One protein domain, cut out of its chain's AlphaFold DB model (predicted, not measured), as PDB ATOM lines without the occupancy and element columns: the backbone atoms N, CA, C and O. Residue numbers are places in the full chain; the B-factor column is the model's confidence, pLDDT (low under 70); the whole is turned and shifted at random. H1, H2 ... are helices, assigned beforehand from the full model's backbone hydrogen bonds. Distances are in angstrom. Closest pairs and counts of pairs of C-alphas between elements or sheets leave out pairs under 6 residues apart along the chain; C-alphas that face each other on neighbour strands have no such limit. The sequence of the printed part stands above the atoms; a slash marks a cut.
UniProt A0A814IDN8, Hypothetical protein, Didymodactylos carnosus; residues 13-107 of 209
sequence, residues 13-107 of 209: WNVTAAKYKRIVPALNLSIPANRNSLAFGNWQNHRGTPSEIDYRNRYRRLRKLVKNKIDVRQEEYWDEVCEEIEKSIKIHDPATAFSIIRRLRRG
ATOM      1  N   TRP A  13      31.346  -5.653  -2.182       40.69
ATOM      2  CA  TRP A  13      32.582  -6.364  -1.851       40.69
ATOM      3  C   TRP A  13      33.811  -5.777  -2.554       40.69
ATOM      4  O   TRP A  13      34.869  -5.688  -1.930       40.69
ATOM      5  N   ASN A  14      33.665  -5.274  -3.786       42.41
ATOM      6  CA  ASN A  14      34.764  -4.649  -4.527       42.41
ATOM      7  C   ASN A  14      35.265  -3.369  -3.854       42.41
ATOM      8  O   ASN A  14      36.471  -3.159  -3.780       42.41
ATOM      9  N   VAL A  15      34.380  -2.565  -3.260       41.38
ATOM     10  CA  VAL A  15      34.781  -1.348  -2.529       41.38
ATOM     11  C   VAL A  15      35.557  -1.694  -1.257       41.38
ATOM     12  O   VAL A  15      36.575  -1.076  -0.943       41.38
ATOM     13  N   THR A  16      35.104  -2.719  -0.533       42.22
ATOM     14  CA  THR A  16      35.720  -3.112   0.736       42.22
ATOM     15  C   THR A  16      37.061  -3.819   0.498       42.22
ATOM     16  O   THR A  16      38.066  -3.462   1.109       42.22
ATOM     17  N   ALA A  17      37.121  -4.752  -0.456       39.31
ATOM     18  CA  ALA A  17      38.349  -5.436  -0.851       39.31
ATOM     19  C   ALA A  17      39.371  -4.485  -1.492       39.31
ATOM     20  O   ALA A  17      40.548  -4.567  -1.155       39.31
ATOM     21  N   ALA A  18      38.953  -3.534  -2.339       46.66
ATOM     22  CA  ALA A  18      39.854  -2.536  -2.925       46.66
ATOM     23  C   ALA A  18      40.452  -1.595  -1.869       46.66
ATOM     24  O   ALA A  18      41.629  -1.242  -1.959       46.66
ATOM     25  N   LYS A  19      39.679  -1.233  -0.836       44.03
ATOM     26  CA  LYS A  19      40.174  -0.430   0.290       44.03
ATOM     27  C   LYS A  19      41.265  -1.161   1.082       44.03
ATOM     28  O   LYS A  19      42.248  -0.531   1.459       44.03
ATOM     29  N   TYR A  20      41.131  -2.474   1.288       41.19
ATOM     30  CA  TYR A  20      42.105  -3.272   2.047       41.19
ATOM     31  C   TYR A  20      43.304  -3.754   1.212       41.19
ATOM     32  O   TYR A  20      44.426  -3.766   1.713       41.19
ATOM     33  N   LYS A  21      43.112  -4.041  -0.083       46.62
ATOM     34  CA  LYS A  21      44.181  -4.406  -1.033       46.62
ATOM     35  C   LYS A  21      45.168  -3.255  -1.282       46.62
ATOM     36  O   LYS A  21      46.320  -3.495  -1.619       46.62
ATOM     37  N   ARG A  22      44.730  -2.005  -1.069       45.38
ATOM     38  CA  ARG A  22      45.574  -0.796  -1.114       45.38
ATOM     39  C   ARG A  22      46.572  -0.688   0.042       45.38
ATOM     40  O   ARG A  22      47.570   0.002  -0.117       45.38
ATOM     41  N   ILE A  23      46.275  -1.305   1.187       46.62
ATOM     42  CA  ILE A  23      47.058  -1.168   2.428       46.62
ATOM     43  C   ILE A  23      47.959  -2.391   2.635       46.62
ATOM     44  O   ILE A  23      49.071  -2.246   3.121       46.62
ATOM     45  N   VAL A  24      47.515  -3.579   2.214       48.34
ATOM     46  CA  VAL A  24      48.291  -4.821   2.335       48.34
ATOM     47  C   VAL A  24      48.245  -5.566   0.995       48.34
ATOM     48  O   VAL A  24      47.254  -6.242   0.699       48.34
ATOM     49  N   PRO A  25      49.295  -5.464   0.161       52.00
ATOM     50  CA  PRO A  25      49.313  -6.069  -1.174       52.00
ATOM     51  C   PRO A  25      49.227  -7.605  -1.168       52.00
ATOM     52  O   PRO A  25      48.801  -8.195  -2.157       52.00
ATOM     53  N   ALA A  26      49.608  -8.254  -0.059       48.66
ATOM     54  CA  ALA A  26      49.825  -9.701   0.031       48.66
ATOM     55  C   ALA A  26      48.699 -10.498   0.724       48.66
ATOM     56  O   ALA A  26      48.856 -11.690   0.990       48.66
ATOM     57  N   LEU A  27      47.557  -9.879   1.045       51.00
ATOM     58  CA  LEU A  27      46.462 -10.581   1.725       51.00
ATOM     59  C   LEU A  27      45.760 -11.559   0.761       51.00
ATOM     60  O   LEU A  27      44.836 -11.189   0.034       51.00
ATOM     61  N   ASN A  28      46.176 -12.830   0.772       53.34
ATOM     62  CA  ASN A  28      45.523 -13.926   0.048       53.34
ATOM     63  C   ASN A  28      44.219 -14.336   0.770       53.34
ATOM     64  O   ASN A  28      44.096 -15.388   1.394       53.34
ATOM     65  N   LEU A  29      43.236 -13.433   0.743       53.44
ATOM     66  CA  LEU A  29      41.966 -13.510   1.480       53.44
ATOM     67  C   LEU A  29      40.941 -14.490   0.886       53.44
ATOM     68  O   LEU A  29      39.840 -14.588   1.422       53.44
ATOM     69  N   SER A  30      41.281 -15.215  -0.184       54.62
ATOM     70  CA  SER A  30      40.344 -15.908  -1.087       54.62
ATOM     71  C   SER A  30      39.251 -16.740  -0.388       54.62
ATOM     72  O   SER A  30      38.066 -16.624  -0.705       54.62
ATOM     73  N   ILE A  31      39.599 -17.524   0.635       50.91
ATOM     74  CA  ILE A  31      38.683 -18.518   1.223       50.91
ATOM     75  C   ILE A  31      37.739 -17.940   2.308       50.91
ATOM     76  O   ILE A  31      36.521 -18.126   2.206       50.91
ATOM     77  N   PRO A  32      38.214 -17.244   3.366       56.06
ATOM     78  CA  PRO A  32      37.328 -16.698   4.404       56.06
ATOM     79  C   PRO A  32      36.509 -15.484   3.927       56.06
ATOM     80  O   PRO A  32      35.393 -15.276   4.408       56.06
ATOM     81  N   ALA A  33      37.021 -14.730   2.950       59.00
ATOM     82  CA  ALA A  33      36.314 -13.658   2.250       59.00
ATOM     83  C   ALA A  33      35.009 -14.138   1.605       59.00
ATOM     84  O   ALA A  33      33.933 -13.583   1.847       59.00
ATOM     85  N   ASN A  34      35.119 -15.222   0.836       67.75
ATOM     86  CA  ASN A  34      34.021 -15.816   0.090       67.75
ATOM     87  C   ASN A  34      32.916 -16.319   1.041       67.75
ATOM     88  O   ASN A  34      31.741 -15.991   0.886       67.75
ATOM     89  N   ARG A  35      33.298 -16.977   2.146       74.50
ATOM     90  CA  ARG A  35      32.350 -17.439   3.180       74.50
ATOM     91  C   ARG A  35      31.571 -16.303   3.854       74.50
ATOM     92  O   ARG A  35      30.402 -16.492   4.187       74.50
ATOM     93  N   ASN A  36      32.189 -15.140   4.067       79.25
ATOM     94  CA  ASN A  36      31.509 -13.974   4.641       79.25
ATOM     95  C   ASN A  36      30.510 -13.346   3.652       79.25
ATOM     96  O   ASN A  36      29.416 -12.959   4.059       79.25
ATOM     97  N   SER A  37      30.862 -13.295   2.363       76.38
ATOM     98  CA  SER A  37      29.961 -12.843   1.293       76.38
ATOM     99  C   SER A  37      28.726 -13.747   1.170       76.38
ATOM    100  O   SER A  37      27.593 -13.276   1.245       76.38
ATOM    101  N   LEU A  38      28.934 -15.067   1.128       82.75
ATOM    102  CA  LEU A  38      27.847 -16.051   1.095       82.75
ATOM    103  C   LEU A  38      26.944 -15.962   2.336       82.75
ATOM    104  O   LEU A  38      25.722 -16.039   2.234       82.75
ATOM    105  N   ALA A  39      27.523 -15.764   3.525       82.94
ATOM    106  CA  ALA A  39      26.750 -15.594   4.755       82.94
ATOM    107  C   ALA A  39      25.922 -14.299   4.772       82.94
ATOM    108  O   ALA A  39      24.827 -14.292   5.333       82.94
ATOM    109  N   PHE A  40      26.418 -13.225   4.152       81.44
ATOM    110  CA  PHE A  40      25.661 -11.988   3.973       81.44
ATOM    111  C   PHE A  40      24.453 -12.201   3.057       81.44
ATOM    112  O   PHE A  40      23.341 -11.861   3.454       81.44
ATOM    113  N   GLY A  41      24.654 -12.821   1.887       84.25
ATOM    114  CA  GLY A  41      23.569 -13.150   0.955       84.25
ATOM    115  C   GLY A  41      22.499 -14.028   1.607       84.25
ATOM    116  O   GLY A  41      21.314 -13.708   1.557       84.25
ATOM    117  N   ASN A  42      22.914 -15.061   2.344       84.88
ATOM    118  CA  ASN A  42      21.988 -15.918   3.085       84.88
ATOM    119  C   ASN A  42      21.164 -15.149   4.130       84.88
ATOM    120  O   ASN A  42      19.971 -15.403   4.252       84.88
ATOM    121  N   TRP A  43      21.756 -14.194   4.859       85.25
ATOM    122  CA  TRP A  43      20.997 -13.339   5.780       85.25
ATOM    123  C   TRP A  43      20.010 -12.420   5.046       85.25
ATOM    124  O   TRP A  43      18.883 -12.266   5.512       85.25
ATOM    125  N   GLN A  44      20.385 -11.848   3.896       86.31
ATOM    126  CA  GLN A  44      19.468 -11.020   3.101       86.31
ATOM    127  C   GLN A  44      18.250 -11.813   2.611       86.31
ATOM    128  O   GLN A  44      17.129 -11.320   2.715       86.31
ATOM    129  N   ASN A  45      18.459 -13.052   2.163       84.62
ATOM    130  CA  ASN A  45      17.403 -13.913   1.623       84.62
ATOM    131  C   ASN A  45      16.424 -14.443   2.687       84.62
ATOM    132  O   ASN A  45      15.338 -14.891   2.336       84.62
ATOM    133  N   HIS A  46      16.787 -14.391   3.974       81.50
ATOM    134  CA  HIS A  46      15.978 -14.908   5.087       81.50
ATOM    135  C   HIS A  46      15.411 -13.801   5.990       81.50
ATOM    136  O   HIS A  46      14.986 -14.079   7.113       81.50
ATOM    137  N   ARG A  47      15.388 -12.541   5.539       77.31
ATOM    138  CA  ARG A  47      14.779 -11.443   6.310       77.31
ATOM    139  C   ARG A  47      13.284 -11.684   6.532       77.31
ATOM    140  O   ARG A  47      12.573 -12.055   5.603       77.31
ATOM    141  N   GLY A  48      12.810 -11.460   7.755       80.31
ATOM    142  CA  GLY A  48      11.413 -11.669   8.144       80.31
ATOM    143  C   GLY A  48      11.021 -13.136   8.345       80.31
ATOM    144  O   GLY A  48       9.867 -13.414   8.663       80.31
ATOM    145  N   THR A  49      11.956 -14.079   8.185       85.19
ATOM    146  CA  THR A  49      11.722 -15.498   8.489       85.19
ATOM    147  C   THR A  49      12.085 -15.813   9.948       85.19
ATOM    148  O   THR A  49      12.950 -15.142  10.519       85.19
ATOM    149  N   PRO A  50      11.511 -16.865  10.563       85.19
ATOM    150  CA  PRO A  50      11.898 -17.290  11.913       85.19
ATOM    151  C   PRO A  50      13.392 -17.629  12.060       85.19
ATOM    152  O   PRO A  50      13.950 -17.500  13.146       85.19
ATOM    153  N   SER A  51      14.060 -18.019  10.968       84.88
ATOM    154  CA  SER A  51      15.489 -18.351  10.938       84.88
ATOM    155  C   SER A  51      16.409 -17.143  10.702       84.88
ATOM    156  O   SER A  51      17.633 -17.300  10.691       84.88
ATOM    157  N   GLU A  52      15.874 -15.920  10.566       85.44
ATOM    158  CA  GLU A  52      16.665 -14.701  10.320       85.44
ATOM    159  C   GLU A  52      17.784 -14.517  11.356       85.44
ATOM    160  O   GLU A  52      18.919 -14.165  11.014       85.44
ATOM    161  N   ILE A  53      17.464 -14.762  12.629       87.50
ATOM    162  CA  ILE A  53      18.370 -14.548  13.762       87.50
ATOM    163  C   ILE A  53      19.635 -15.404  13.608       87.50
ATOM    164  O   ILE A  53      20.747 -14.902  13.807       87.50
ATOM    165  N   ASP A  54      19.494 -16.654  13.169       89.94
ATOM    166  CA  ASP A  54      20.608 -17.585  12.999       89.94
ATOM    167  C   ASP A  54      21.527 -17.174  11.847       89.94
ATOM    168  O   ASP A  54      22.755 -17.118  12.009       89.94
ATOM    169  N   TYR A  55      20.952 -16.801  10.700       87.62
ATOM    170  CA  TYR A  55      21.719 -16.313   9.552       87.62
ATOM    171  C   TYR A  55      22.426 -14.987   9.860       87.62
ATOM    172  O   TYR A  55      23.610 -14.824   9.540       87.62
ATOM    173  N   ARG A  56      21.761 -14.068  10.572       87.44
ATOM    174  CA  ARG A  56      22.352 -12.803  11.034       87.44
ATOM    175  C   ARG A  56      23.527 -13.045  11.982       87.44
ATOM    176  O   ARG A  56      24.587 -12.431  11.827       87.44
ATOM    177  N   ASN A  57      23.371 -13.948  12.950       91.12
ATOM    178  CA  ASN A  57      24.424 -14.299  13.903       91.12
ATOM    179  C   ASN A  57      25.607 -14.991  13.215       91.12
ATOM    180  O   ASN A  57      26.766 -14.729  13.549       91.12
ATOM    181  N   ARG A  58      25.349 -15.836  12.212       87.88
ATOM    182  CA  ARG A  58      26.389 -16.456  11.381       87.88
ATOM    183  C   ARG A  58      27.194 -15.417  10.600       87.88
ATOM    184  O   ARG A  58      28.423 -15.447  10.675       87.88
ATOM    185  N   TYR A  59      26.534 -14.473   9.926       86.56
ATOM    186  CA  TYR A  59      27.209 -13.374   9.227       86.56
ATOM    187  C   TYR A  59      28.054 -12.522  10.184       86.56
ATOM    188  O   TYR A  59      29.233 -12.288   9.930       86.56
ATOM    189  N   ARG A  60      27.499 -12.117  11.333       88.50
ATOM    190  CA  ARG A  60      28.226 -11.320  12.339       88.50
ATOM    191  C   ARG A  60      29.491 -12.012  12.841       88.50
ATOM    192  O   ARG A  60      30.535 -11.367  12.930       88.50
ATOM    193  N   ARG A  61      29.408 -13.314  13.140       87.69
ATOM    194  CA  ARG A  61      30.563 -14.118  13.563       87.69
ATOM    195  C   ARG A  61      31.638 -14.159  12.484       87.69
ATOM    196  O   ARG A  61      32.788 -13.846  12.774       87.69
ATOM    197  N   LEU A  62      31.264 -14.483  11.247       86.12
ATOM    198  CA  LEU A  62      32.208 -14.556  10.128       86.12
ATOM    199  C   LEU A  62      32.843 -13.200   9.822       86.12
ATOM    200  O   LEU A  62      34.054 -13.126   9.642       86.12
ATOM    201  N   ARG A  63      32.065 -12.115   9.858       84.25
ATOM    202  CA  ARG A  63      32.575 -10.750   9.697       84.25
ATOM    203  C   ARG A  63      33.599 -10.391  10.771       84.25
ATOM    204  O   ARG A  63      34.634  -9.823  10.438       84.25
ATOM    205  N   LYS A  64      33.333 -10.726  12.041       86.44
ATOM    206  CA  LYS A  64      34.281 -10.502  13.146       86.44
ATOM    207  C   LYS A  64      35.565 -11.309  12.945       86.44
ATOM    208  O   LYS A  64      36.647 -10.771  13.109       86.44
ATOM    209  N   LEU A  65      35.443 -12.568  12.531       86.00
ATOM    210  CA  LEU A  65      36.586 -13.447  12.283       86.00
ATOM    211  C   LEU A  65      37.463 -12.929  11.131       86.00
ATOM    212  O   LEU A  65      38.680 -12.865  11.264       86.00
ATOM    213  N   VAL A  66      36.845 -12.512  10.019       83.56
ATOM    214  CA  VAL A  66      37.552 -11.898   8.883       83.56
ATOM    215  C   VAL A  66      38.236 -10.605   9.310       83.56
ATOM    216  O   VAL A  66      39.403 -10.421   8.983       83.56
ATOM    217  N   LYS A  67      37.544  -9.746  10.067       82.31
ATOM    218  CA  LYS A  67      38.131  -8.512  10.591       82.31
ATOM    219  C   LYS A  67      39.367  -8.804  11.446       82.31
ATOM    220  O   LYS A  67      40.429  -8.300  11.125       82.31
ATOM    221  N   ASN A  68      39.250  -9.684  12.439       84.00
ATOM    222  CA  ASN A  68      40.373 -10.041  13.304       84.00
ATOM    223  C   ASN A  68      41.573 -10.574  12.504       84.00
ATOM    224  O   ASN A  68      42.703 -10.215  12.792       84.00
ATOM    225  N   LYS A  69      41.340 -11.403  11.477       81.31
ATOM    226  CA  LYS A  69      42.426 -11.901  10.616       81.31
ATOM    227  C   LYS A  69      43.096 -10.802   9.792       81.31
ATOM    228  O   LYS A  69      44.293 -10.879   9.554       81.31
ATOM    229  N   ILE A  70      42.324  -9.820   9.326       80.00
ATOM    230  CA  ILE A  70      42.870  -8.662   8.614       80.00
ATOM    231  C   ILE A  70      43.709  -7.817   9.569       80.00
ATOM    232  O   ILE A  70      44.817  -7.450   9.201       80.00
ATOM    233  N   ASP A  71      43.197  -7.552  10.770       80.62
ATOM    234  CA  ASP A  71      43.883  -6.745  11.779       80.62
ATOM    235  C   ASP A  71      45.225  -7.403  12.170       80.62
ATOM    236  O   ASP A  71      46.259  -6.746  12.115       80.62
ATOM    237  N   VAL A  72      45.240  -8.720  12.418       81.62
ATOM    238  CA  VAL A  72      46.479  -9.481  12.694       81.62
ATOM    239  C   VAL A  72      47.464  -9.407  11.525       81.62
ATOM    240  O   VAL A  72      48.626  -9.079  11.717       81.62
ATOM    241  N   ARG A  73      47.016  -9.647  10.285       84.69
ATOM    242  CA  ARG A  73      47.927  -9.601   9.128       84.69
ATOM    243  C   ARG A  73      48.461  -8.192   8.850       84.69
ATOM    244  O   ARG A  73      49.532  -8.056   8.258       84.69
ATOM    245  N   GLN A  74      47.704  -7.154   9.208       79.12
ATOM    246  CA  GLN A  74      48.166  -5.768   9.144       79.12
ATOM    247  C   GLN A  74      49.286  -5.515  10.146       79.12
ATOM    248  O   GLN A  74      50.271  -4.894   9.772       79.12
ATOM    249  N   GLU A  75      49.149  -6.004  11.376       83.44
ATOM    250  CA  GLU A  75      50.199  -5.929  12.395       83.44
ATOM    251  C   GLU A  75      51.463  -6.663  11.929       83.44
ATOM    252  O   GLU A  75      52.506  -6.033  11.790       83.44
ATOM    253  N   GLU A  76      51.326  -7.920  11.488       83.94
ATOM    254  CA  GLU A  76      52.431  -8.711  10.916       83.94
ATOM    255  C   GLU A  76      53.124  -7.991   9.746       83.94
ATOM    256  O   GLU A  76      54.338  -8.055   9.597       83.94
ATOM    257  N   TYR A  77      52.367  -7.283   8.897       85.00
ATOM    258  CA  TYR A  77      52.941  -6.514   7.789       85.00
ATOM    259  C   TYR A  77      53.821  -5.363   8.279       85.00
ATOM    260  O   TYR A  77      54.879  -5.102   7.708       85.00
ATOM    261  N   TRP A  78      53.365  -4.640   9.299       85.56
ATOM    262  CA  TRP A  78      54.129  -3.529   9.849       85.56
ATOM    263  C   TRP A  78      55.387  -4.016  10.558       85.56
ATOM    264  O   TRP A  78      56.431  -3.392  10.384       85.56
ATOM    265  N   ASP A  79      55.316  -5.154  11.246       86.88
ATOM    266  CA  ASP A  79      56.483  -5.795  11.852       86.88
ATOM    267  C   ASP A  79      57.509  -6.213  10.784       86.88
ATOM    268  O   ASP A  79      58.678  -5.838  10.876       86.88
ATOM    269  N   GLU A  80      57.069  -6.880   9.707       86.06
ATOM    270  CA  GLU A  80      57.912  -7.254   8.555       86.06
ATOM    271  C   GLU A  80      58.638  -6.033   7.955       86.06
ATOM    272  O   GLU A  80      59.842  -6.071   7.681       86.06
ATOM    273  N   VAL A  81      57.913  -4.928   7.761       87.38
ATOM    274  CA  VAL A  81      58.451  -3.682   7.198       87.38
ATOM    275  C   VAL A  81      59.456  -3.019   8.144       87.38
ATOM    276  O   VAL A  81      60.496  -2.535   7.690       87.38
ATOM    277  N   CYS A  82      59.166  -2.986   9.445       87.38
ATOM    278  CA  CYS A  82      60.081  -2.457  10.453       87.38
ATOM    279  C   CYS A  82      61.381  -3.267  10.489       87.38
ATOM    280  O   CYS A  82      62.465  -2.684  10.444       87.38
ATOM    281  N   GLU A  83      61.288  -4.599  10.466       91.25
ATOM    282  CA  GLU A  83      62.460  -5.471  10.401       91.25
ATOM    283  C   GLU A  83      63.313  -5.232   9.147       91.25
ATOM    284  O   GLU A  83      64.543  -5.245   9.226       91.25
ATOM    285  N   GLU A  84      62.693  -5.028   7.981       87.88
ATOM    286  CA  GLU A  84      63.399  -4.767   6.717       87.88
ATOM    287  C   GLU A  84      64.193  -3.449   6.775       87.88
ATOM    288  O   GLU A  84      65.358  -3.388   6.361       87.88
ATOM    289  N   ILE A  85      63.592  -2.406   7.355       89.12
ATOM    290  CA  ILE A  85      64.245  -1.110   7.576       89.12
ATOM    291  C   ILE A  85      65.417  -1.266   8.551       89.12
ATOM    292  O   ILE A  85      66.521  -0.803   8.259       89.12
ATOM    293  N   GLU A  86      65.218  -1.952   9.679       92.19
ATOM    294  CA  GLU A  86      66.280  -2.178  10.662       92.19
ATOM    295  C   GLU A  86      67.451  -2.982  10.093       92.19
ATOM    296  O   GLU A  86      68.609  -2.629  10.326       92.19
ATOM    297  N   LYS A  87      67.172  -4.053   9.339       92.31
ATOM    298  CA  LYS A  87      68.203  -4.866   8.674       92.31
ATOM    299  C   LYS A  87      69.009  -4.016   7.691       92.31
ATOM    300  O   LYS A  87      70.234  -4.065   7.727       92.31
ATOM    301  N   SER A  88      68.343  -3.188   6.886       88.62
ATOM    302  CA  SER A  88      69.004  -2.293   5.922       88.62
ATOM    303  C   SER A  88      69.931  -1.285   6.614       88.62
ATOM    304  O   SER A  88      71.065  -1.077   6.185       88.62
ATOM    305  N   ILE A  89      69.493  -0.717   7.742       87.00
ATOM    306  CA  ILE A  89      70.311   0.203   8.547       87.00
ATOM    307  C   ILE A  89      71.520  -0.524   9.156       87.00
ATOM    308  O   ILE A  89      72.632  -0.004   9.092       87.00
ATOM    309  N   LYS A  90      71.328  -1.733   9.705       90.19
ATOM    310  CA  LYS A  90      72.411  -2.561  10.277       90.19
ATOM    311  C   LYS A  90      73.469  -2.949   9.236       90.19
ATOM    312  O   LYS A  90      74.636  -3.069   9.584       90.19
ATOM    313  N   ILE A  91      73.070  -3.116   7.976       89.38
ATOM    314  CA  ILE A  91      73.954  -3.439   6.842       89.38
ATOM    315  C   ILE A  91      74.638  -2.171   6.267       89.38
ATOM    316  O   ILE A  91      75.401  -2.255   5.312       89.38
ATOM    317  N   HIS A  92      74.427  -0.993   6.872       82.31
ATOM    318  CA  HIS A  92      74.910   0.304   6.379       82.31
ATOM    319  C   HIS A  92      74.417   0.657   4.963       82.31
ATOM    320  O   HIS A  92      75.089   1.383   4.231       82.31
ATOM    321  N   ASP A  93      73.211   0.216   4.597       85.62
ATOM    322  CA  ASP A  93      72.523   0.630   3.373       85.62
ATOM    323  C   ASP A  93      71.324   1.546   3.697       85.62
ATOM    324  O   ASP A  93      70.161   1.117   3.731       85.62
ATOM    325  N   PRO A  94      71.574   2.844   3.949       84.25
ATOM    326  CA  PRO A  94      70.503   3.793   4.220       84.25
ATOM    327  C   PRO A  94      69.630   4.046   2.982       84.25
ATOM    328  O   PRO A  94      68.467   4.426   3.134       84.25
ATOM    329  N   ALA A  95      70.141   3.832   1.763       83.38
ATOM    330  CA  ALA A  95      69.395   4.091   0.535       83.38
ATOM    331  C   ALA A  95      68.185   3.155   0.424       83.38
ATOM    332  O   ALA A  95      67.070   3.615   0.150       83.38
ATOM    333  N   THR A  96      68.374   1.870   0.732       83.88
ATOM    334  CA  THR A  96      67.289   0.884   0.761       83.88
ATOM    335  C   THR A  96      66.265   1.203   1.850       83.88
ATOM    336  O   THR A  96      65.070   1.276   1.548       83.88
ATOM    337  N   ALA A  97      66.698   1.543   3.069       85.81
ATOM    338  CA  ALA A  97      65.798   1.958   4.152       85.81
ATOM    339  C   ALA A  97      64.932   3.179   3.767       85.81
ATOM    340  O   ALA A  97      63.705   3.164   3.907       85.81
ATOM    341  N   PHE A  98      65.543   4.227   3.203       84.25
ATOM    342  CA  PHE A  98      64.815   5.415   2.751       84.25
ATOM    343  C   PHE A  98      63.899   5.136   1.557       84.25
ATOM    344  O   PHE A  98      62.847   5.771   1.440       84.25
ATOM    345  N   SER A  99      64.247   4.185   0.686       82.31
ATOM    346  CA  SER A  99      63.383   3.766  -0.422       82.31
ATOM    347  C   SER A  99      62.087   3.118   0.082       82.31
ATOM    348  O   SER A  99      61.002   3.471  -0.393       82.31
ATOM    349  N   ILE A 100      62.176   2.270   1.115       82.81
ATOM    350  CA  ILE A 100      61.030   1.626   1.771       82.81
ATOM    351  C   ILE A 100      60.146   2.690   2.430       82.81
ATOM    352  O   ILE A 100      58.944   2.749   2.162       82.81
ATOM    353  N   ILE A 101      60.736   3.613   3.197       85.25
ATOM    354  CA  ILE A 101      60.015   4.732   3.832       85.25
ATOM    355  C   ILE A 101      59.320   5.610   2.780       85.25
ATOM    356  O   ILE A 101      58.165   6.016   2.938       85.25
ATOM    357  N   ARG A 102      59.998   5.895   1.663       80.81
ATOM    358  CA  ARG A 102      59.446   6.700   0.567       80.81
ATOM    359  C   ARG A 102      58.274   5.998  -0.119       80.81
ATOM    360  O   ARG A 102      57.292   6.672  -0.441       80.81
ATOM    361  N   ARG A 103      58.358   4.674  -0.303       80.31
ATOM    362  CA  ARG A 103      57.280   3.823  -0.831       80.31
ATOM    363  C   ARG A 103      56.042   3.871   0.070       80.31
ATOM    364  O   ARG A 103      54.940   4.051  -0.440       80.31
ATOM    365  N   LEU A 104      56.223   3.789   1.390       80.88
ATOM    366  CA  LEU A 104      55.131   3.860   2.371       80.88
ATOM    367  C   LEU A 104      54.455   5.238   2.385       80.88
ATOM    368  O   LEU A 104      53.231   5.335   2.363       80.88
ATOM    369  N   ARG A 105      55.242   6.323   2.366       74.31
ATOM    370  CA  ARG A 105      54.724   7.697   2.492       74.31
ATOM    371  C   ARG A 105      53.921   8.170   1.282       74.31
ATOM    372  O   ARG A 105      52.987   8.950   1.441       74.31
ATOM    373  N   ARG A 106      54.318   7.793   0.065       62.47
ATOM    374  CA  ARG A 106      53.724   8.354  -1.164       62.47
ATOM    375  C   ARG A 106      52.571   7.528  -1.732       62.47
ATOM    376  O   ARG A 106      51.982   7.945  -2.729       62.47
ATOM    377  N   GLY A 107      52.242   6.394  -1.107       57.03
ATOM    378  CA  GLY A 107      51.448   5.353  -1.749       57.03
ATOM    379  C   GLY A 107      52.195   4.782  -2.957       57.03
ATOM    380  O   GLY A 107      53.129   5.389  -3.484       57.03
TER     381      GLY A 107
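Overview. This is residues 13 to 107 of the 209 residues of the protein "Hypothetical protein" of Didymodactylos carnosus (UniProt A0A814IDN8). One long helix, H3, makes the length of a rod, and two shorter helices fold back along its end parts, H2 at one end and H4 at the other. H1 lies near H2, off H3. The printed part has 95 residues with four named helices, H1 to H4, all helix, extended, with radius of gyration of the C-alphas 19.2 A and spans of 66 by 20 by 17 A.

Along the chain. Find C-alpha 13 at (32.582, -6.364, -1.851); H1 runs from there to residue 21, 11.8 A. H2 is residues 30 to 45, 23.2 A; H3 is residues 52 to 90, 57.1 A. H4, residues 94 to 106, 18.2 A, ends at C-alpha 106, (53.724, 8.354, -1.164).

Arrangement. H1 is close to but not clearly touching H2; their closest C-alphas, Trp 13 and Ser 37, are 7.7 A apart. H2 touches residues 52 to 66 of H3 in a hairpin, closest C-alphas Trp 43 and Tyr 55, 4.9 A, a shallow tilt of 26 degrees, opposite ways. H4 touches residues 84 to 89 of H3 in another hairpin, closest C-alphas Ile 85 and Ala 97, 4.9 A, at 32 degrees. In H1, H3 and H4 every O i to N i+4 pair is within hydrogen-bond range; in H2, 11 of 12.

Size, cuts and confidence. The farthest C-alphas, Pro 50 and His 92, are 65.7 A apart. The printed part has no cut and no long link. Look for pLDDT under 70 at residues 13 to 34 and 106 to 107.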